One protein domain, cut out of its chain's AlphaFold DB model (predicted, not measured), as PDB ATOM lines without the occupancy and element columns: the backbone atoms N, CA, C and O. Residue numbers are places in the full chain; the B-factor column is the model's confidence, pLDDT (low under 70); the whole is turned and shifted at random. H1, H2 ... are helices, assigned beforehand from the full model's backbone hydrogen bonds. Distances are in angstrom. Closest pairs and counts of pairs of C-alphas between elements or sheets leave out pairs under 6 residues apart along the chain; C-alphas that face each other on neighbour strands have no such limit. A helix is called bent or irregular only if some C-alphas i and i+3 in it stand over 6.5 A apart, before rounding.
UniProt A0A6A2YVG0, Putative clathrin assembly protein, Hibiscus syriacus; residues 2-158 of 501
ATOM      1  N   SER A   2      10.102 -15.149 106.879       70.62
ATOM      2  CA  SER A   2      10.078 -15.857 108.182       70.62
ATOM      3  C   SER A   2       9.794 -14.892 109.344       70.62
ATOM      4  O   SER A   2      10.110 -13.704 109.255       70.62
ATOM      5  N   ILE A   3       9.214 -15.391 110.442       72.62
ATOM      6  CA  ILE A   3       8.849 -14.588 111.630       72.62
ATOM      7  C   ILE A   3      10.059 -13.799 112.163       72.62
ATOM      8  O   ILE A   3       9.946 -12.611 112.451       72.62
ATOM      9  N   TRP A   4      11.240 -14.417 112.173       67.00
ATOM     10  CA  TRP A   4      12.497 -13.792 112.590       67.00
ATOM     11  C   TRP A   4      12.921 -12.608 111.713       67.00
ATOM     12  O   TRP A   4      13.349 -11.579 112.233       67.00
ATOM     13  N   LYS A   5      12.749 -12.705 110.387       73.06
ATOM     14  CA  LYS A   5      13.035 -11.586 109.473       73.06
ATOM     15  C   LYS A   5      12.072 -10.420 109.700       73.06
ATOM     16  O   LYS A   5      12.516  -9.276 109.724       73.06
ATOM     17  N   ARG A   6      10.788 -10.710 109.939       73.44
ATOM     18  CA  ARG A   6       9.775  -9.691 110.271       73.44
ATOM     19  C   ARG A   6      10.072  -9.005 111.605       73.44
ATOM     20  O   ARG A   6       9.964  -7.788 111.693       73.44
ATOM     21  N   ALA A   7      10.492  -9.761 112.620       69.62
ATOM     22  CA  ALA A   7      10.886  -9.205 113.912       69.62
ATOM     23  C   ALA A   7      12.127  -8.304 113.786       69.62
ATOM     24  O   ALA A   7      12.116  -7.172 114.265       69.62
ATOM     25  N   ALA A   8      13.165  -8.748 113.070       72.31
ATOM     26  CA  ALA A   8      14.360  -7.942 112.818       72.31
ATOM     27  C   ALA A   8      14.047  -6.655 112.031       72.31
ATOM     28  O   ALA A   8      14.566  -5.585 112.349       72.31
ATOM     29  N   ALA A   9      13.172  -6.748 111.029       78.19
ATOM     30  CA  ALA A   9      12.652  -5.615 110.273       78.19
ATOM     31  C   ALA A   9      11.911  -4.605 111.173       78.19
ATOM     32  O   ALA A   9      12.228  -3.416 111.159       78.19
ATOM     33  N   ALA A  10      11.006  -5.081 112.031       77.31
ATOM     34  CA  ALA A  10      10.284  -4.237 112.983       77.31
ATOM     35  C   ALA A  10      11.218  -3.571 114.008       77.31
ATOM     36  O   ALA A  10      11.026  -2.406 114.356       77.31
ATOM     37  N   ILE A  11      12.262  -4.272 114.467       78.50
ATOM     38  CA  ILE A  11      13.281  -3.705 115.361       78.50
ATOM     39  C   ILE A  11      14.056  -2.584 114.658       78.50
ATOM     40  O   ILE A  11      14.292  -1.541 115.268       78.50
ATOM     41  N   LYS A  12      14.420  -2.756 113.379       81.12
ATOM     42  CA  LYS A  12      15.074  -1.697 112.589       81.12
ATOM     43  C   LYS A  12      14.172  -0.475 112.441       81.12
ATOM     44  O   LYS A  12      14.635   0.638 112.672       81.12
ATOM     45  N   ASP A  13      12.892  -0.682 112.140       82.94
ATOM     46  CA  ASP A  13      11.916   0.405 112.025       82.94
ATOM     47  C   ASP A  13      11.727   1.135 113.360       82.94
ATOM     48  O   ASP A  13      11.805   2.363 113.411       82.94
ATOM     49  N   LYS A  14      11.602   0.394 114.469       80.62
ATOM     50  CA  LYS A  14      11.518   0.965 115.818       80.62
ATOM     51  C   LYS A  14      12.786   1.730 116.196       80.62
ATOM     52  O   LYS A  14      12.690   2.816 116.757       80.62
ATOM     53  N   LYS A  15      13.973   1.219 115.848       82.38
ATOM     54  CA  LYS A  15      15.247   1.920 116.059       82.38
ATOM     55  C   LYS A  15      15.304   3.220 115.258       82.38
ATOM     56  O   LYS A  15      15.728   4.232 115.803       82.38
ATOM     57  N   SER A  16      14.860   3.220 113.999       75.25
ATOM     58  CA  SER A  16      14.765   4.447 113.200       75.25
ATOM     59  C   SER A  16      13.809   5.464 113.821       75.25
ATOM     60  O   SER A  16      14.166   6.634 113.885       75.25
ATOM     61  N   LEU A  17      12.648   5.028 114.324       78.38
ATOM     62  CA  LEU A  17      11.692   5.904 115.013       78.38
ATOM     63  C   LEU A  17      12.282   6.496 116.296       78.38
ATOM     64  O   LEU A  17      12.195   7.697 116.504       78.38
ATOM     65  N   ILE A  18      12.935   5.681 117.129       76.44
ATOM     66  CA  ILE A  18      13.622   6.162 118.338       76.44
ATOM     67  C   ILE A  18      14.690   7.194 117.948       76.44
ATOM     68  O   ILE A  18      14.746   8.273 118.523       76.44
ATOM     69  N   VAL A  19      15.503   6.923 116.924       76.12
ATOM     70  CA  VAL A  19      16.506   7.894 116.457       76.12
ATOM     71  C   VAL A  19      15.859   9.186 115.950       76.12
ATOM     72  O   VAL A  19      16.429  10.246 116.192       76.12
ATOM     73  N   ALA A  20      14.706   9.120 115.283       73.19
ATOM     74  CA  ALA A  20      13.968  10.304 114.840       73.19
ATOM     75  C   ALA A  20      13.442  11.126 116.030       73.19
ATOM     76  O   ALA A  20      13.633  12.335 116.062       73.19
ATOM     77  N   TYR A  21      12.878  10.475 117.053       74.44
ATOM     78  CA  TYR A  21      12.379  11.155 118.255       74.44
ATOM     79  C   TYR A  21      13.486  11.736 119.153       74.44
ATOM     80  O   TYR A  21      13.251  12.734 119.830       74.44
ATOM     81  N   PHE A  22      14.680  11.128 119.181       67.38
ATOM     82  CA  PHE A  22      15.744  11.465 120.141       67.38
ATOM     83  C   PHE A  22      17.010  12.098 119.529       67.38
ATOM     84  O   PHE A  22      17.913  12.477 120.275       67.38
ATOM     85  N   SER A  23      17.116  12.246 118.200       58.66
ATOM     86  CA  SER A  23      18.219  13.010 117.587       58.66
ATOM     87  C   SER A  23      18.060  14.499 117.905       58.66
ATOM     88  O   SER A  23      17.045  15.090 117.562       58.66
ATOM     89  N   THR A  24      19.059  15.059 118.594       48.25
ATOM     90  CA  THR A  24      19.213  16.450 119.071       48.25
ATOM     91  C   THR A  24      18.140  17.466 118.637       48.25
ATOM     92  O   THR A  24      18.027  17.823 117.465       48.25
ATOM     93  N   ARG A  25      17.402  17.995 119.632       50.62
ATOM     94  CA  ARG A  25      16.431  19.106 119.544       50.62
ATOM     95  C   ARG A  25      16.953  20.270 118.680       50.62
ATOM     96  O   ARG A  25      17.606  21.173 119.191       50.62
ATOM     97  N   SER A  26      16.605  20.304 117.396       49.28
ATOM     98  CA  SER A  26      16.550  21.554 116.627       49.28
ATOM     99  C   SER A  26      15.095  22.008 116.608       49.28
ATOM    100  O   SER A  26      14.242  21.220 116.199       49.28
ATOM    101  N   SER A  27      14.792  23.238 117.026       52.16
ATOM    102  CA  SER A  27      13.419  23.725 117.282       52.16
ATOM    103  C   SER A  27      12.490  23.823 116.053       52.16
ATOM    104  O   SER A  27      11.432  24.427 116.149       52.16
ATOM    105  N   HIS A  28      12.875  23.249 114.910       52.94
ATOM    106  CA  HIS A  28      12.196  23.361 113.614       52.94
ATOM    107  C   HIS A  28      11.927  21.999 112.937       52.94
ATOM    108  O   HIS A  28      11.652  21.956 111.742       52.94
ATOM    109  N   ARG A  29      12.049  20.868 113.652       59.97
ATOM    110  CA  ARG A  29      11.725  19.538 113.101       59.97
ATOM    111  C   ARG A  29      10.331  19.100 113.521       59.97
ATOM    112  O   ARG A  29      10.071  18.949 114.711       59.97
ATOM    113  N   ASP A  30       9.481  18.835 112.537       71.69
ATOM    114  CA  ASP A  30       8.233  18.112 112.747       71.69
ATOM    115  C   ASP A  30       8.549  16.611 112.907       71.69
ATOM    116  O   ASP A  30       8.859  15.898 111.948       71.69
ATOM    117  N   LEU A  31       8.548  16.148 114.160       78.38
ATOM    118  CA  LEU A  31       8.844  14.760 114.525       78.38
ATOM    119  C   LEU A  31       7.802  13.785 113.964       78.38
ATOM    120  O   LEU A  31       8.141  12.647 113.623       78.38
ATOM    121  N   ASP A  32       6.551  14.229 113.840       80.75
ATOM    122  CA  ASP A  32       5.468  13.412 113.303       80.75
ATOM    123  C   ASP A  32       5.628  13.230 111.793       80.75
ATOM    124  O   ASP A  32       5.388  12.134 111.275       80.75
ATOM    125  N   PHE A  33       6.153  14.245 111.101       87.25
ATOM    126  CA  PHE A  33       6.537  14.139 109.696       87.25
ATOM    127  C   PHE A  33       7.666  13.119 109.473       87.25
ATOM    128  O   PHE A  33       7.518  12.211 108.651       87.25
ATOM    129  N   GLU A  34       8.770  13.188 110.233       87.75
ATOM    130  CA  GLU A  34       9.864  12.205 110.108       87.75
ATOM    131  C   GLU A  34       9.383  10.772 110.419       87.75
ATOM    132  O   GLU A  34       9.729   9.815 109.712       87.75
ATOM    133  N   ALA A  35       8.532  10.613 111.438       87.38
ATOM    134  CA  ALA A  35       7.930   9.329 111.778       87.38
ATOM    135  C   ALA A  35       7.002   8.808 110.667       87.38
ATOM    136  O   ALA A  35       7.023   7.609 110.368       87.38
ATOM    137  N   ALA A  36       6.216   9.680 110.029       88.69
ATOM    138  CA  ALA A  36       5.372   9.317 108.895       88.69
ATOM    139  C   ALA A  36       6.211   8.808 107.714       88.69
ATOM    140  O   ALA A  36       5.873   7.773 107.142       88.69
ATOM    141  N   ILE A  37       7.351   9.439 107.414       90.94
ATOM    142  CA  ILE A  37       8.274   8.985 106.358       90.94
ATOM    143  C   ILE A  37       8.812   7.583 106.665       90.94
ATOM    144  O   ILE A  37       8.782   6.694 105.808       90.94
ATOM    145  N   ILE A  38       9.269   7.355 107.901       90.69
ATOM    146  CA  ILE A  38       9.790   6.053 108.342       90.69
ATOM    147  C   ILE A  38       8.712   4.966 108.241       90.69
ATOM    148  O   ILE A  38       8.996   3.862 107.776       90.69
ATOM    149  N   LYS A  39       7.472   5.274 108.637       88.19
ATOM    150  CA  LYS A  39       6.341   4.337 108.561       88.19
ATOM    151  C   LYS A  39       5.887   4.084 107.123       88.19
ATOM    152  O   LYS A  39       5.572   2.944 106.785       88.19
ATOM    153  N   ALA A  40       5.890   5.105 106.266       89.44
ATOM    154  CA  ALA A  40       5.579   4.968 104.844       89.44
ATOM    155  C   ALA A  40       6.594   4.063 104.130       89.44
ATOM    156  O   ALA A  40       6.213   3.271 103.272       89.44
ATOM    157  N   THR A  41       7.861   4.121 104.549       92.00
ATOM    158  CA  THR A  41       8.981   3.319 104.029       92.00
ATOM    159  C   THR A  41       9.382   2.176 104.967       92.00
ATOM    160  O   THR A  41      10.558   1.819 105.071       92.00
ATOM    161  N   SER A  42       8.426   1.605 105.700       88.81
ATOM    162  CA  SER A  42       8.655   0.438 106.558       88.81
ATOM    163  C   SER A  42       9.084  -0.789 105.746       88.81
ATOM    164  O   SER A  42       8.814  -0.885 104.546       88.81
ATOM    165  N   HIS A  43       9.677  -1.778 106.412       86.56
ATOM    166  CA  HIS A  43      10.078  -3.056 105.802       86.56
ATOM    167  C   HIS A  43       8.900  -3.990 105.450       86.56
ATOM    168  O   HIS A  43       9.103  -5.174 105.173       86.56
ATOM    169  N   ASP A  44       7.665  -3.494 105.500       83.00
ATOM    170  CA  ASP A  44       6.477  -4.266 105.154       83.00
ATOM    171  C   ASP A  44       6.419  -4.582 103.645       83.00
ATOM    172  O   ASP A  44       6.370  -3.674 102.819       83.00
ATOM    173  N   GLU A  45       6.408  -5.859 103.272       77.56
ATOM    174  CA  GLU A  45       6.364  -6.306 101.870       77.56
ATOM    175  C   GLU A  45       4.961  -6.200 101.240       77.56
ATOM    176  O   GLU A  45       4.837  -6.340 100.022       77.56
ATOM    177  N   TYR A  46       3.904  -5.978 102.033       74.94
ATOM    178  CA  TYR A  46       2.529  -6.048 101.530       74.94
ATOM    179  C   TYR A  46       2.091  -4.807 100.750       74.94
ATOM    180  O   TYR A  46       1.483  -4.952  99.693       74.94
ATOM    181  N   ALA A  47       2.373  -3.604 101.251       72.44
ATOM    182  CA  ALA A  47       1.984  -2.365 100.583       72.44
ATOM    183  C   ALA A  47       2.821  -1.174 101.056       72.44
ATOM    184  O   ALA A  47       3.445  -1.197 102.128       72.44
ATOM    185  N   ILE A  48       2.788  -0.088 100.284       75.44
ATOM    186  CA  ILE A  48       3.145   1.220 100.836       75.44
ATOM    187  C   ILE A  48       2.141   1.595 101.933       75.44
ATOM    188  O   ILE A  48       0.938   1.351 101.811       75.44
ATOM    189  N   GLY A  49       2.613   2.193 103.029       74.25
ATOM    190  CA  GLY A  49       1.727   2.676 104.086       74.25
ATOM    191  C   GLY A  49       0.910   3.875 103.601       74.25
ATOM    192  O   GLY A  49       1.278   4.998 103.919       74.25
ATOM    193  N   LYS A  50      -0.173   3.651 102.840       74.75
ATOM    194  CA  LYS A  50      -0.934   4.691 102.110       74.75
ATOM    195  C   LYS A  50      -1.330   5.878 102.985       74.75
ATOM    196  O   LYS A  50      -1.115   7.010 102.580       74.75
ATOM    197  N   SER A  51      -1.801   5.630 104.208       76.75
ATOM    198  CA  SER A  51      -2.126   6.693 105.173       76.75
ATOM    199  C   SER A  51      -0.904   7.542 105.559       76.75
ATOM    200  O   SER A  51      -0.987   8.766 105.601       76.75
ATOM    201  N   HIS A  52       0.258   6.917 105.769       83.75
ATOM    202  CA  HIS A  52       1.496   7.630 106.091       83.75
ATOM    203  C   HIS A  52       2.059   8.373 104.877       83.75
ATOM    204  O   HIS A  52       2.519   9.498 105.017       83.75
ATOM    205  N   ALA A  53       1.982   7.780 103.683       84.56
ATOM    206  CA  ALA A  53       2.349   8.454 102.440       84.56
ATOM    207  C   ALA A  53       1.463   9.690 102.200       84.56
ATOM    208  O   ALA A  53       1.975  10.771 101.933       84.56
ATOM    209  N   GLN A  54       0.144   9.564 102.385       80.88
ATOM    210  CA  GLN A  54      -0.799  10.685 102.307       80.88
ATOM    211  C   GLN A  54      -0.466  11.788 103.314       80.88
ATOM    212  O   GLN A  54      -0.457  12.956 102.940       80.88
ATOM    213  N   MET A  55      -0.135  11.426 104.558       84.12
ATOM    214  CA  MET A  55       0.317  12.386 105.568       84.12
ATOM    215  C   MET A  55       1.573  13.135 105.108       84.12
ATOM    216  O   MET A  55       1.609  14.361 105.155       84.12
ATOM    217  N   VAL A  56       2.576  12.419 104.585       85.56
ATOM    218  CA  VAL A  56       3.802  13.027 104.040       85.56
ATOM    219  C   VAL A  56       3.466  14.037 102.937       85.56
ATOM    220  O   VAL A  56       3.914  15.182 102.974       85.56
ATOM    221  N   PHE A  57       2.620  13.651 101.985       83.81
ATOM    222  CA  PHE A  57       2.202  14.520 100.887       83.81
ATOM    223  C   PHE A  57       1.339  15.704 101.319       83.81
ATOM    224  O   PHE A  57       1.373  16.749 100.664       83.81
ATOM    225  N   TRP A  58       0.569  15.558 102.394       83.38
ATOM    226  CA  TRP A  58      -0.191  16.645 102.994       83.38
ATOM    227  C   TRP A  58       0.743  17.666 103.657       83.38
ATOM    228  O   TRP A  58       0.651  18.852 103.349       83.38
ATOM    229  N   CYS A  59       1.717  17.215 104.454       83.75
ATOM    230  CA  CYS A  59       2.716  18.086 105.082       83.75
ATOM    231  C   CYS A  59       3.545  18.871 104.053       83.75
ATOM    232  O   CYS A  59       3.845  20.044 104.264       83.75
ATOM    233  N   ILE A  60       3.903  18.250 102.927       85.12
ATOM    234  CA  ILE A  60       4.651  18.913 101.846       85.12
ATOM    235  C   ILE A  60       3.802  19.978 101.145       85.12
ATOM    236  O   ILE A  60       4.308  21.044 100.806       85.12
ATOM    237  N   ARG A  61       2.505  19.714 100.946       81.25
ATOM    238  CA  ARG A  61       1.569  20.698 100.381       81.25
ATOM    239  C   ARG A  61       1.336  21.872 101.320       81.25
ATOM    240  O   ARG A  61       1.278  23.004 100.859       81.25
ATOM    241  N   ALA A  62       1.207  21.593 102.614       84.19
ATOM    242  CA  ALA A  62       1.047  22.618 103.636       84.19
ATOM    243  C   ALA A  62       2.314  23.478 103.778       84.19
ATOM    244  O   ALA A  62       2.222  24.685 103.985       84.19
ATOM    245  N   SER A  63       3.497  22.869 103.648       83.31
ATOM    246  CA  SER A  63       4.774  23.576 103.694       83.31
ATOM    247  C   SER A  63       5.809  22.927 102.764       83.31
ATOM    248  O   SER A  63       6.376  21.884 103.110       83.31
ATOM    249  N   PRO A  64       6.132  23.553 101.612       81.44
ATOM    250  CA  PRO A  64       7.163  23.061 100.692       81.44
ATOM    251  C   PRO A  64       8.552  22.908 101.334       81.44
ATOM    252  O   PRO A  64       9.361  22.099 100.884       81.44
ATOM    253  N   ASN A  65       8.812  23.606 102.444       82.75
ATOM    254  CA  ASN A  65      10.045  23.474 103.227       82.75
ATOM    255  C   ASN A  65      10.266  22.049 103.771       82.75
ATOM    256  O   ASN A  65      11.395  21.692 104.106       82.75
ATOM    257  N   ASN A  66       9.219  21.216 103.812       84.00
ATOM    258  CA  ASN A  66       9.292  19.812 104.216       84.00
ATOM    259  C   ASN A  66       9.965  18.891 103.178       84.00
ATOM    260  O   ASN A  66      10.293  17.750 103.508       84.00
ATOM    261  N   ILE A  67      10.257  19.375 101.965       85.25
ATOM    262  CA  ILE A  67      10.979  18.607 100.934       85.25
ATOM    263  C   ILE A  67      12.412  18.281 101.380       85.25
ATOM    264  O   ILE A  67      12.834  17.127 101.312       85.25
ATOM    265  N   CYS A  68      13.158  19.255 101.908       85.00
ATOM    266  CA  CYS A  68      14.533  19.028 102.363       85.00
ATOM    267  C   CYS A  68      14.614  18.014 103.531       85.00
ATOM    268  O   CYS A  68      15.451  17.107 103.481       85.00
ATOM    269  N   PRO A  69      13.769  18.104 104.582       87.00
ATOM    270  CA  PRO A  69      13.637  17.054 105.590       87.00
ATOM    271  C   PRO A  69      13.245  15.691 105.014       87.00
ATOM    272  O   PRO A  69      13.871  14.701 105.390       87.00
ATOM    273  N   LEU A  70      12.282  15.634 104.086       89.62
ATOM    274  CA  LEU A  70      11.876  14.386 103.436       89.62
ATOM    275  C   LEU A  70      13.064  13.697 102.777       89.62
ATOM    276  O   LEU A  70      13.356  12.544 103.088       89.62
ATOM    277  N   ILE A  71      13.754  14.422 101.900       88.94
ATOM    278  CA  ILE A  71      14.921  13.940 101.165       88.94
ATOM    279  C   ILE A  71      15.974  13.428 102.137       88.94
ATOM    280  O   ILE A  71      16.406  12.286 102.039       88.94
ATOM    281  N   ARG A  72      16.323  14.230 103.146       88.81
ATOM    282  CA  ARG A  72      17.332  13.857 104.140       88.81
ATOM    283  C   ARG A  72      16.983  12.555 104.863       88.81
ATOM    284  O   ARG A  72      17.860  11.714 105.067       88.81
ATOM    285  N   VAL A  73      15.728  12.395 105.286       90.62
ATOM    286  CA  VAL A  73      15.268  11.188 105.989       90.62
ATOM    287  C   VAL A  73      15.239   9.991 105.041       90.62
ATOM    288  O   VAL A  73      15.728   8.925 105.415       90.62
ATOM    289  N   LEU A  74      14.724  10.163 103.821       92.12
ATOM    290  CA  LEU A  74      14.662   9.118 102.801       92.12
ATOM    291  C   LEU A  74      16.055   8.633 102.389       92.12
ATOM    292  O   LEU A  74      16.314   7.435 102.508       92.12
ATOM    293  N   SER A  75      16.966   9.534 102.001       91.56
ATOM    294  CA  SER A  75      18.339   9.199 101.598       91.56
ATOM    295  C   SER A  75      19.048   8.413 102.701       91.56
ATOM    296  O   SER A  75      19.485   7.280 102.490       91.56
ATOM    297  N   LYS A  76      19.049   8.945 103.933       90.31
ATOM    298  CA  LYS A  76      19.678   8.295 105.095       90.31
ATOM    299  C   LYS A  76      19.068   6.928 105.390       90.31
ATOM    300  O   LYS A  76      19.759   6.013 105.843       90.31
ATOM    301  N   ARG A  77      17.759   6.780 105.199       89.62
ATOM    302  CA  ARG A  77      17.055   5.527 105.462       89.62
ATOM    303  C   ARG A  77      17.377   4.473 104.411       89.62
ATOM    304  O   ARG A  77      17.646   3.338 104.801       89.62
ATOM    305  N   MET A  78      17.383   4.823 103.128       90.62
ATOM    306  CA  MET A  78      17.723   3.895 102.046       90.62
ATOM    307  C   MET A  78      19.185   3.444 102.138       90.62
ATOM    308  O   MET A  78      19.448   2.240 102.094       90.62
ATOM    309  N   GLU A  79      20.102   4.377 102.405       88.94
ATOM    310  CA  GLU A  79      21.535   4.114 102.576       88.94
ATOM    311  C   GLU A  79      21.818   3.183 103.764       88.94
ATOM    312  O   GLU A  79      22.500   2.171 103.621       88.94
ATOM    313  N   LYS A  80      21.255   3.474 104.946       87.69
ATOM    314  CA  LYS A  80      21.503   2.658 106.147       87.69
ATOM    315  C   LYS A  80      20.808   1.313 106.105       87.69
ATOM    316  O   LYS A  80      21.319   0.329 106.636       87.69
ATOM    317  N   THR A  81      19.597   1.288 105.559       87.56
ATOM    318  CA  THR A  81      18.779   0.088 105.615       87.56
ATOM    319  C   THR A  81      19.205  -0.898 104.550       87.56
ATOM    320  O   THR A  81      19.236  -2.076 104.864       87.56
ATOM    321  N   ARG A  82      19.550  -0.470 103.327       90.00
ATOM    322  CA  ARG A  82      19.929  -1.364 102.213       90.00
ATOM    323  C   ARG A  82      18.951  -2.528 102.001       90.00
ATOM    324  O   ARG A  82      19.363  -3.672 101.825       90.00
ATOM    325  N   SER A  83      17.652  -2.252 102.088       93.12
ATOM    326  CA  SER A  83      16.593  -3.235 101.842       93.12
ATOM    327  C   SER A  83      15.839  -2.874 100.575       93.12
ATOM    328  O   SER A  83      15.430  -1.722 100.426       93.12
ATOM    329  N   TRP A  84      15.607  -3.854  99.701       94.31
ATOM    330  CA  TRP A  84      14.862  -3.637  98.459       94.31
ATOM    331  C   TRP A  84      13.446  -3.091  98.719       94.31
ATOM    332  O   TRP A  84      12.985  -2.213  97.997       94.31
ATOM    333  N   VAL A  85      12.792  -3.530  99.803       94.19
ATOM    334  CA  VAL A  85      11.452  -3.075 100.222       94.19
ATOM    335  C   VAL A  85      11.449  -1.588 100.568       94.19
ATOM    336  O   VAL A  85      10.552  -0.841 100.183       94.19
ATOM    337  N   VAL A  86      12.465  -1.146 101.307       94.25
ATOM    338  CA  VAL A  86      12.588   0.253 101.725       94.25
ATOM    339  C   VAL A  86      12.977   1.131 100.540       94.25
ATOM    340  O   VAL A  86      12.419   2.214 100.385       94.25
ATOM    341  N   ALA A  87      13.873   0.643  99.679       95.62
ATOM    342  CA  ALA A  87      14.293   1.342  98.472       95.62
ATOM    343  C   ALA A  87      13.125   1.542  97.494       95.62
ATOM    344  O   ALA A  87      12.865   2.670  97.095       95.62
ATOM    345  N   ILE A  88      12.356   0.493  97.171       95.31
ATOM    346  CA  ILE A  88      11.235   0.616  96.226       95.31
ATOM    347  C   ILE A  88      10.131   1.541  96.756       95.31
ATOM    348  O   ILE A  88       9.614   2.359  96.003       95.31
ATOM    349  N   LYS A  89       9.818   1.500  98.060       95.25
ATOM    350  CA  LYS A  89       8.873   2.448  98.679       95.25
ATOM    351  C   LYS A  89       9.398   3.880  98.657       95.25
ATOM    352  O   LYS A  89       8.622   4.804  98.439       95.25
ATOM    353  N   GLY A  90      10.699   4.062  98.876       94.56
ATOM    354  CA  GLY A  90      11.365   5.354  98.748       94.56
ATOM    355  C   GLY A  90      11.266   5.915  97.330       94.56
ATOM    356  O   GLY A  90      10.866   7.063  97.163       94.56
ATOM    357  N   LEU A  91      11.536   5.087  96.316       95.69
ATOM    358  CA  LEU A  91      11.377   5.451  94.905       95.69
ATOM    359  C   LEU A  91       9.922   5.773  94.556       95.69
ATOM    360  O   LEU A  91       9.676   6.775  93.906       95.69
ATOM    361  N   MET A  92       8.947   4.993  95.034       93.81
ATOM    362  CA  MET A  92       7.523   5.289  94.824       93.81
ATOM    363  C   MET A  92       7.108   6.629  95.451       93.81
ATOM    364  O   MET A  92       6.388   7.391  94.814       93.81
ATOM    365  N   LEU A  93       7.588   6.948  96.661       91.94
ATOM    366  CA  LEU A  93       7.343   8.257  97.279       91.94
ATOM    367  C   LEU A  93       7.975   9.396  96.477       91.94
ATOM    368  O   LEU A  93       7.334  10.425  96.293       91.94
ATOM    369  N   MET A  94       9.208   9.221  95.995       91.38
ATOM    370  CA  MET A  94       9.858  10.222  95.146       91.38
ATOM    371  C   MET A  94       9.161  10.365  93.794       91.38
ATOM    372  O   MET A  94       9.005  11.481  93.317       91.38
ATOM    373  N   HIS A  95       8.678   9.272  93.209       91.62
ATOM    374  CA  HIS A  95       7.910   9.296  91.970       91.62
ATOM    375  C   HIS A  95       6.632  10.131  92.131       91.62
ATOM    376  O   HIS A  95       6.391  11.054  91.355       91.62
ATOM    377  N   ASP A  96       5.845   9.873  93.177       86.56
ATOM    378  CA  ASP A  96       4.650  10.666  93.483       86.56
ATOM    379  C   ASP A  96       5.008  12.132  93.819       86.56
ATOM    380  O   ASP A  96       4.264  13.055  93.482       86.56
ATOM    381  N   LEU A  97       6.164  12.374  94.450       84.75
ATOM    382  CA  LEU A  97       6.664  13.716  94.745       84.75
ATOM    383  C   LEU A  97       6.983  14.494  93.463       84.75
ATOM    384  O   LEU A  97       6.481  15.603  93.300       84.75
ATOM    385  N   ILE A  98       7.734  13.898  92.532       82.81
ATOM    386  CA  ILE A  98       8.032  14.464  91.206       82.81
ATOM    387  C   ILE A  98       6.721  14.815  90.483       82.81
ATOM    388  O   ILE A  98       6.586  15.894  89.920       82.81
ATOM    389  N   HIS A  99       5.673  14.003  90.622       77.56
ATOM    390  CA  HIS A  99       4.357  14.304  90.044       77.56
ATOM    391  C   HIS A  99       3.627  15.500  90.649       77.56
ATOM    392  O   HIS A  99       2.728  16.059  90.017       77.56
ATOM    393  N   CYS A 100       3.989  15.931  91.858       70.12
ATOM    394  CA  CYS A 100       3.299  17.026  92.529       70.12
ATOM    395  C   CYS A 100       3.561  18.404  91.885       70.12
ATOM    396  O   CYS A 100       2.901  19.362  92.285       70.12
ATOM    397  N   LYS A 101       4.483  18.528  90.912       66.69
ATOM    398  CA  LYS A 101       4.817  19.797  90.219       66.69
ATOM    399  C   LYS A 101       5.147  20.963  91.156       66.69
ATOM    400  O   LYS A 101       4.963  22.121  90.788       66.69
ATOM    401  N   ILE A 102       5.667  20.671  92.350       69.50
ATOM    402  CA  ILE A 102       6.067  21.704  93.313       69.50
ATOM    403  C   ILE A 102       7.368  22.337  92.812       69.50
ATOM    404  O   ILE A 102       8.323  21.591  92.597       69.50
ATOM    405  N   PRO A 103       7.448  23.674  92.675       66.19
ATOM    406  CA  PRO A 103       8.621  24.358  92.119       66.19
ATOM    407  C   PRO A 103       9.952  23.943  92.762       66.19
ATOM    408  O   PRO A 103      10.935  23.727  92.072       66.19
ATOM    409  N   ALA A 104       9.970  23.723  94.079       66.38
ATOM    410  CA  ALA A 104      11.172  23.310  94.806       66.38
ATOM    411  C   ALA A 104      11.733  21.929  94.400       66.38
ATOM    412  O   ALA A 104      12.894  21.651  94.678       66.38
ATOM    413  N   ILE A 105      10.929  21.062  93.775       66.00
ATOM    414  CA  ILE A 105      11.362  19.747  93.266       66.00
ATOM    415  C   ILE A 105      11.906  19.874  91.841       66.00
ATOM    416  O   ILE A 105      12.743  19.081  91.434       66.00
ATOM    417  N   LYS A 106      11.437  20.876  91.093       62.91
ATOM    418  CA  LYS A 106      11.816  21.091  89.695       62.91
ATOM    419  C   LYS A 106      13.266  21.544  89.529       62.91
ATOM    420  O   LYS A 106      13.879  21.252  88.517       62.91
ATOM    421  N   ASN A 107      13.824  22.177  90.560       66.94
ATOM    422  CA  ASN A 107      15.216  22.635  90.599       66.94
ATOM    423  C   ASN A 107      16.212  21.526  90.994       66.94
ATOM    424  O   ASN A 107      17.253  21.822  91.577       66.94
ATOM    425  N   MET A 108      15.863  20.252  90.799       71.69
ATOM    426  CA  MET A 108      16.739  19.128  91.128       71.69
ATOM    427  C   MET A 108      17.354  18.561  89.851       71.69
ATOM    428  O   MET A 108      16.652  17.950  89.057       71.69
ATOM    429  N   ASP A 109      18.674  18.688  89.713       68.88
ATOM    430  CA  ASP A 109      19.466  18.127  88.603       68.88
ATOM    431  C   ASP A 109      19.456  16.584  88.560       68.88
ATOM    432  O   ASP A 109      19.928  15.978  87.604       68.88
ATOM    433  N   GLY A 110      18.932  15.944  89.606       82.00
ATOM    434  CA  GLY A 110      18.833  14.498  89.768       82.00
ATOM    435  C   GLY A 110      18.221  14.142  91.121       82.00
ATOM    436  O   GLY A 110      17.866  15.011  91.928       82.00
ATOM    437  N   LEU A 111      18.091  12.852  91.405       86.25
ATOM    438  CA  LEU A 111      17.675  12.389  92.717       86.25
ATOM    439  C   LEU A 111      18.776  12.660  93.761       86.25
ATOM    440  O   LEU A 111      19.958  12.417  93.536       86.25
ATOM    441  N   PRO A 112      18.408  13.084  94.979       84.12
ATOM    442  CA  PRO A 112      19.353  13.457  96.040       84.12
ATOM    443  C   PRO A 112      19.949  12.248  96.792       84.12
ATOM    444  O   PRO A 112      20.328  12.337  97.966       84.12
ATOM    445  N   PHE A 113      19.950  11.079  96.162       88.38
ATOM    446  CA  PHE A 113      20.521   9.833  96.658       88.38
ATOM    447  C   PHE A 113      20.859   8.939  95.470       88.38
ATOM    448  O   PHE A 113      20.143   8.960  94.479       88.38
ATOM    449  N   ASP A 114      21.896   8.113  95.595       91.62
ATOM    450  CA  ASP A 114      22.314   7.206  94.526       91.62
ATOM    451  C   ASP A 114      21.885   5.759  94.814       91.62
ATOM    452  O   ASP A 114      22.192   5.189  95.866       91.62
ATOM    453  N   LEU A 115      21.168   5.154  93.862       94.06
ATOM    454  CA  LEU A 115      20.817   3.731  93.861       94.06
ATOM    455  C   LEU A 115      21.271   3.011  92.579       94.06
ATOM    456  O   LEU A 115      20.880   1.864  92.359       94.06
ATOM    457  N   SER A 116      22.135   3.619  91.760       93.94
ATOM    458  CA  SER A 116      22.665   3.039  90.514       93.94
ATOM    459  C   SER A 116      23.373   1.694  90.740       93.94
ATOM    460  O   SER A 116      23.195   0.731  89.990       93.94
ATOM    461  N   SER A 117      24.114   1.585  91.844       92.88
ATOM    462  CA  SER A 117      24.835   0.380  92.266       92.88
ATOM    463  C   SER A 117      24.073  -0.457  93.304       92.88
ATOM    464  O   SER A 117      24.622  -1.406  93.873       92.88
ATOM    465  N   PHE A 118      22.787  -0.160  93.540       94.44
ATOM    466  CA  PHE A 118      22.015  -0.719  94.651       94.44
ATOM    467  C   PHE A 118      22.067  -2.250  94.725       94.44
ATOM    468  O   PHE A 118      21.892  -2.954  93.729       94.44
ATOM    469  N   GLY A 119      22.251  -2.785  95.931       91.88
ATOM    470  CA  GLY A 119      22.140  -4.213  96.202       91.88
ATOM    471  C   GLY A 119      21.593  -4.467  97.600       91.88
ATOM    472  O   GLY A 119      22.126  -3.916  98.572       91.88
ATOM    473  N   ASP A 120      20.549  -5.298  97.687       91.94
ATOM    474  CA  ASP A 120      19.950  -5.716  98.956       91.94
ATOM    475  C   ASP A 120      20.995  -6.357  99.878       91.94
ATOM    476  O   ASP A 120      21.694  -7.295  99.496       91.94
ATOM    477  N   GLY A 121      21.092  -5.834 101.100       88.50
ATOM    478  CA  GLY A 121      22.085  -6.248 102.088       88.50
ATOM    479  C   GLY A 121      21.625  -7.348 103.046       88.50
ATOM    480  O   GLY A 121      22.392  -7.712 103.932       88.50
ATOM    481  N   HIS A 122      20.392  -7.864 102.933       81.31
ATOM    482  CA  HIS A 122      19.805  -8.773 103.942       81.31
ATOM    483  C   HIS A 122      19.557 -10.192 103.442       81.31
ATOM    484  O   HIS A 122      19.189 -11.065 104.233       81.31
ATOM    485  N   SER A 123      19.675 -10.437 102.139       83.19
ATOM    486  CA  SER A 123      19.428 -11.748 101.538       83.19
ATOM    487  C   SER A 123      20.448 -12.072 100.448       83.19
ATOM    488  O   SER A 123      21.090 -11.191  99.889       83.19
ATOM    489  N   SER A 124      20.596 -13.365 100.145       82.25
ATOM    490  CA  SER A 124      21.517 -13.830  99.108       82.25
ATOM    491  C   SER A 124      21.144 -13.274  97.734       82.25
ATOM    492  O   SER A 124      19.962 -13.213  97.382       82.25
ATOM    493  N   LEU A 125      22.159 -12.975  96.919       81.94
ATOM    494  CA  LEU A 125      21.984 -12.428  95.572       81.94
ATOM    495  C   LEU A 125      21.078 -13.306  94.693       81.94
ATOM    496  O   LEU A 125      20.243 -12.792  93.962       81.94
ATOM    497  N   SER A 126      21.138 -14.633  94.837       81.12
ATOM    498  CA  SER A 126      20.253 -15.579  94.133       81.12
ATOM    499  C   SER A 126      18.750 -15.342  94.363       81.12
ATOM    500  O   SER A 126      17.914 -15.707  93.526       81.12
ATOM    501  N   LYS A 127      18.386 -14.729  95.497       83.81
ATOM    502  CA  LYS A 127      17.005 -14.400  95.871       83.81
ATOM    503  C   LYS A 127      16.645 -12.955  95.528       83.81
ATOM    504  O   LYS A 127      15.490 -12.708  95.198       83.81
ATOM    505  N   THR A 128      17.604 -12.030  95.589       89.50
ATOM    506  CA  THR A 128      17.352 -10.581  95.475       89.50
ATOM    507  C   THR A 128      17.833  -9.924  94.186       89.50
ATOM    508  O   THR A 128      17.465  -8.783  93.937       89.50
ATOM    509  N   TRP A 129      18.588 -10.623  93.335       92.62
ATOM    510  CA  TRP A 129      19.146 -10.078  92.090       92.62
ATOM    511  C   TRP A 129      18.099  -9.376  91.219       92.62
ATOM    512  O   TRP A 129      18.320  -8.244  90.797       92.62
ATOM    513  N   GLY A 130      16.933  -9.998  91.028       94.38
ATOM    514  CA  GLY A 130      15.871  -9.400  90.224       94.38
ATOM    515  C   GLY A 130      15.297  -8.118  90.842       94.38
ATOM    516  O   GLY A 130      15.079  -7.143  90.130       94.38
ATOM    517  N   PHE A 131      15.140  -8.069  92.171       94.50
ATOM    518  CA  PHE A 131      14.726  -6.852  92.880       94.50
ATOM    519  C   PHE A 131      15.777  -5.743  92.761       94.50
ATOM    520  O   PHE A 131      15.420  -4.584  92.577       94.50
ATOM    521  N   ASN A 132      17.067  -6.093  92.821       94.81
ATOM    522  CA  ASN A 132      18.154  -5.131  92.649       94.81
ATOM    523  C   ASN A 132      18.119  -4.504  91.248       94.81
ATOM    524  O   ASN A 132      18.220  -3.288  91.139       94.81
ATOM    525  N   ILE A 133      17.931  -5.309  90.193       95.94
ATOM    526  CA  ILE A 133      17.787  -4.803  88.816       95.94
ATOM    527  C   ILE A 133      16.585  -3.872  88.703       95.94
ATOM    528  O   ILE A 133      16.735  -2.752  88.224       95.94
ATOM    529  N   PHE A 134      15.425  -4.309  89.197       97.31
ATOM    530  CA  PHE A 134      14.198  -3.521  89.146       97.31
ATOM    531  C   PHE A 134      14.375  -2.142  89.799       97.31
ATOM    532  O   PHE A 134      14.003  -1.122  89.228       97.31
ATOM    533  N   ILE A 135      14.994  -2.103  90.983       96.94
ATOM    534  CA  ILE A 135      15.255  -0.861  91.719       96.94
ATOM    535  C   ILE A 135      16.225   0.042  90.965       96.94
ATOM    536  O   ILE A 135      15.970   1.237  90.882       96.94
ATOM    537  N   ARG A 136      17.306  -0.505  90.399       97.44
ATOM    538  CA  ARG A 136      18.281   0.280  89.626       97.44
ATOM    539  C   ARG A 136      17.653   0.899  88.382       97.44
ATOM    540  O   ARG A 136      17.898   2.064  88.104       97.44
ATOM    541  N   GLN A 137      16.828   0.142  87.659       98.06
ATOM    542  CA  GLN A 137      16.117   0.641  86.480       98.06
ATOM    543  C   GLN A 137      15.107   1.728  86.853       98.06
ATOM    544  O   GLN A 137      15.045   2.762  86.197       98.06
ATOM    545  N   TYR A 138      14.349   1.516  87.930       97.88
ATOM    546  CA  TYR A 138      13.377   2.499  88.393       97.88
ATOM    547  C   TYR A 138      14.053   3.773  88.918       97.88
ATOM    548  O   TYR A 138      13.592   4.875  88.641       97.88
ATOM    549  N   PHE A 139      15.177   3.632  89.622       97.12
ATOM    550  CA  PHE A 139      16.018   4.753  90.023       97.12
ATOM    551  C   PHE A 139      16.534   5.534  88.811       97.12
ATOM    552  O   PHE A 139      16.307   6.734  88.757       97.12
ATOM    553  N   ALA A 140      17.154   4.860  87.837       97.00
ATOM    554  CA  ALA A 140      17.711   5.505  86.647       97.00
ATOM    555  C   ALA A 140      16.655   6.314  85.877       97.00
ATOM    556  O   ALA A 140      16.919   7.439  85.473       97.00
ATOM    557  N   PHE A 141      15.438   5.776  85.742       97.00
ATOM    558  CA  PHE A 141      14.325   6.516  85.151       97.00
ATOM    559  C   PHE A 141      13.981   7.792  85.936       97.00
ATOM    560  O   PHE A 141      13.817   8.853  85.338       97.00
ATOM    561  N   LEU A 142      13.833   7.696  87.262       94.62
ATOM    562  CA  LEU A 142      13.442   8.843  88.085       94.62
ATOM    563  C   LEU A 142      14.540   9.909  88.158       94.62
ATOM    564  O   LEU A 142      14.219  11.093  88.188       94.62
ATOM    565  N   ASP A 143      15.802   9.489  88.185       93.38
ATOM    566  CA  ASP A 143      16.974  10.364  88.200       93.38
ATOM    567  C   ASP A 143      17.051  11.205  86.919       93.38
ATOM    568  O   ASP A 143      17.027  12.434  86.972       93.38
ATOM    569  N   GLU A 144      16.980  10.545  85.764       93.56
ATOM    570  CA  GLU A 144      16.945  11.199  84.452       93.56
ATOM    571  C   GLU A 144      15.707  12.100  84.290       93.56
ATOM    572  O   GLU A 144      15.775  13.190  83.723       93.56
ATOM    573  N   ARG A 145      14.552  11.685  84.830       90.44
ATOM    574  CA  ARG A 145      13.328  12.494  84.784       90.44
ATOM    575  C   ARG A 145      13.430  13.787  85.589       90.44
ATOM    576  O   ARG A 145      12.836  14.779  85.170       90.44
ATOM    577  N   CYS A 146      14.156  13.792  86.705       86.62
ATOM    578  CA  CYS A 146      14.477  15.033  87.407       86.62
ATOM    579  C   CYS A 146      15.343  15.947  86.528       86.62
ATOM    580  O   CYS A 146      14.985  17.108  86.337       86.62
ATOM    581  N   GLY A 147      16.404  15.402  85.921       83.06
ATOM    582  CA  GLY A 147      17.314  16.157  85.054       83.06
ATOM    583  C   GLY A 147      16.610  16.833  83.871       83.06
ATOM    584  O   GLY A 147      16.755  18.035  83.666       83.06
ATOM    585  N   ILE A 148      15.760  16.099  83.142       82.62
ATOM    586  CA  ILE A 148      15.013  16.649  81.993       82.62
ATOM    587  C   ILE A 148      14.084  17.798  82.410       82.62
ATOM    588  O   ILE A 148      13.910  18.756  81.657       82.62
ATOM    589  N   TRP A 149      13.499  17.738  83.606       71.75
ATOM    590  CA  TRP A 149      12.583  18.780  84.064       71.75
ATOM    591  C   TRP A 149      13.287  20.108  84.354       71.75
ATOM    592  O   TRP A 149      12.744  21.171  84.051       71.75
ATOM    593  N   LEU A 150      14.506  20.048  84.891       64.25
ATOM    594  CA  LEU A 150      15.349  21.225  85.081       64.25
ATOM    595  C   LEU A 150      15.689  21.887  83.737       64.25
ATOM    596  O   LEU A 150      15.682  23.112  83.608       64.25
ATOM    597  N   GLU A 151      15.986  21.076  82.720       65.81
ATOM    598  CA  GLU A 151      16.299  21.580  81.385       65.81
ATOM    599  C   GLU A 151      15.099  22.265  80.720       65.81
ATOM    600  O   GLU A 151      15.287  23.296  80.077       65.81
ATOM    601  N   GLU A 152      13.875  21.750  80.905       67.56
ATOM    602  CA  GLU A 152      12.647  22.383  80.398       67.56
ATOM    603  C   GLU A 152      12.468  23.817  80.933       67.56
ATOM    604  O   GLU A 152      12.046  24.693  80.179       67.56
ATOM    605  N   GLU A 153      12.819  24.102  82.195       56.88
ATOM    606  CA  GLU A 153      12.744  25.468  82.741       56.88
ATOM    607  C   GLU A 153      13.859  26.371  82.196       56.88
ATOM    608  O   GLU A 153      13.596  27.513  81.817       56.88
ATOM    609  N   ASN A 154      15.084  25.857  82.065       57.72
ATOM    610  CA  ASN A 154      16.202  26.624  81.507       57.72
ATOM    611  C   ASN A 154      16.033  26.937  80.006       57.72
ATOM    612  O   ASN A 154      16.565  27.937  79.519       57.72
ATOM    613  N   GLU A 155      15.303  26.104  79.258       55.53
ATOM    614  CA  GLU A 155      15.014  26.331  77.835       55.53
ATOM    615  C   GLU A 155      13.954  27.419  77.595       55.53
ATOM    616  O   GLU A 155      14.004  28.064  76.547       55.53
ATOM    617  N   THR A 156      13.095  27.741  78.578       52.41
ATOM    618  CA  THR A 156      12.164  28.893  78.477       52.41
ATOM    619  C   THR A 156      12.871  30.254  78.368       52.41
ATOM    620  O   THR A 156      12.229  31.258  78.070       52.41
ATOM    621  N   ALA A 157      14.195  30.288  78.562       50.50
ATOM    622  CA  ALA A 157      15.031  31.484  78.512       50.50
ATOM    623  C   ALA A 157      15.961  31.577  77.279       50.50
ATOM    624  O   ALA A 157      16.800  32.476  77.235       50.50
ATOM    625  N   LYS A 158      15.875  30.666  76.291       55.22
ATOM    626  CA  LYS A 158      16.781  30.653  75.120       55.22
ATOM    627  C   LYS A 158      16.064  30.982  73.805       55.22
ATOM    628  O   LYS A 158      15.085  30.327  73.467       55.22
TER     629      LYS A 158
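Overview. This is residues 2 to 158 of the 501 residues of the protein "Putative clathrin assembly protein" of Hibiscus syriacus (UniProt A0A6A2YVG0). The long helix H7 runs along one side of a stack of helices, with H5 and H4 side by side in the core next to it, and the hairpin of H2 and H1 covers the other side of H4. H2 crosses H4 at a steep tilt, H3 packs on H2, short H6 sits by the start of H4, and residues 107 to 124 run back without a named element to the start of H7. The printed part has 157 residues with seven named helices, H1 to H7 in chain order, and no named strand; the class is all helix. It is compact, with a radius of gyration of the C-alphas of 16.2 A and spans of 58 by 41 by 25 A.

Along the chain. H7, the longest helix, covers residues 125 to 155 and measures 43.2 A, from C-alpha 125 at (21.984, -12.428, 95.572) to C-alpha 155 at (15.014, 26.331, 77.835). It is irregular, with C-alphas 127 and 130 7.6 A apart, and has a kink of 25 degrees near residue 132. H5, residues 84 to 99, is 22.4 A long, and H4, residues 64 to 81, is 26.2 A. H1, residues 3 to 22, begins at C-alpha 3 (8.849, -14.588, 111.630) and is 28.3 A long. H2 holds residues 31 to 40, H3 residues 50 to 62 and H6 residues 103 to 106.

Arrangement. H7 touches H5 at a shallow tilt of 19 degrees, the same way, closest at the C-alphas of Ile 88 and Ile 135, 6.2 A. H5 and H4 form a helical hairpin at 19 degrees, closest at the C-alphas of Met 78 and Ala 87, 5.6 A. H4 is the hub, touching four helices. H4 touches H2 at a steep tilt of 52 degrees, with the C-alphas of Glu 34 and Val 73 closest, 6.9 A. H2 forms a helical hairpin with H3, where the C-alphas of Ala 40 and His 52 are closest, 5.0 A, and another with H1, where those of Leu 17 and Ala 35 are closest, 6.0 A. H3, H4 and H5 are an up and down bundle, each running against the one before; H3 and H4 only just touch, only at the corner, with 3 pairs of C-alphas within 8 A. H6 only just touches H7, with 3 pairs; the C-alphas of Lys 106 and Leu 150 are closest, 5.8 A. H1 and H7 are apart. In H1, H2, H3 and H5 every O i to N i+4 pair is within hydrogen-bond range, against 12 of 14 in H4 and 25 of 27 in H7; H6 is too short for such a pair.

Size, cuts and confidence. The C-alphas farthest apart, Ile 3 and Lys 158, are 58.7 A apart, and the printed part has no cut. The link from H6 to H7 is long, with 18 residues. Residues 23 to 28 stand free. The mean pLDDT of the printed part is 81.6; 27 residues are under 70, among them residues 22 to 29, 101 to 107 and 150 to 158.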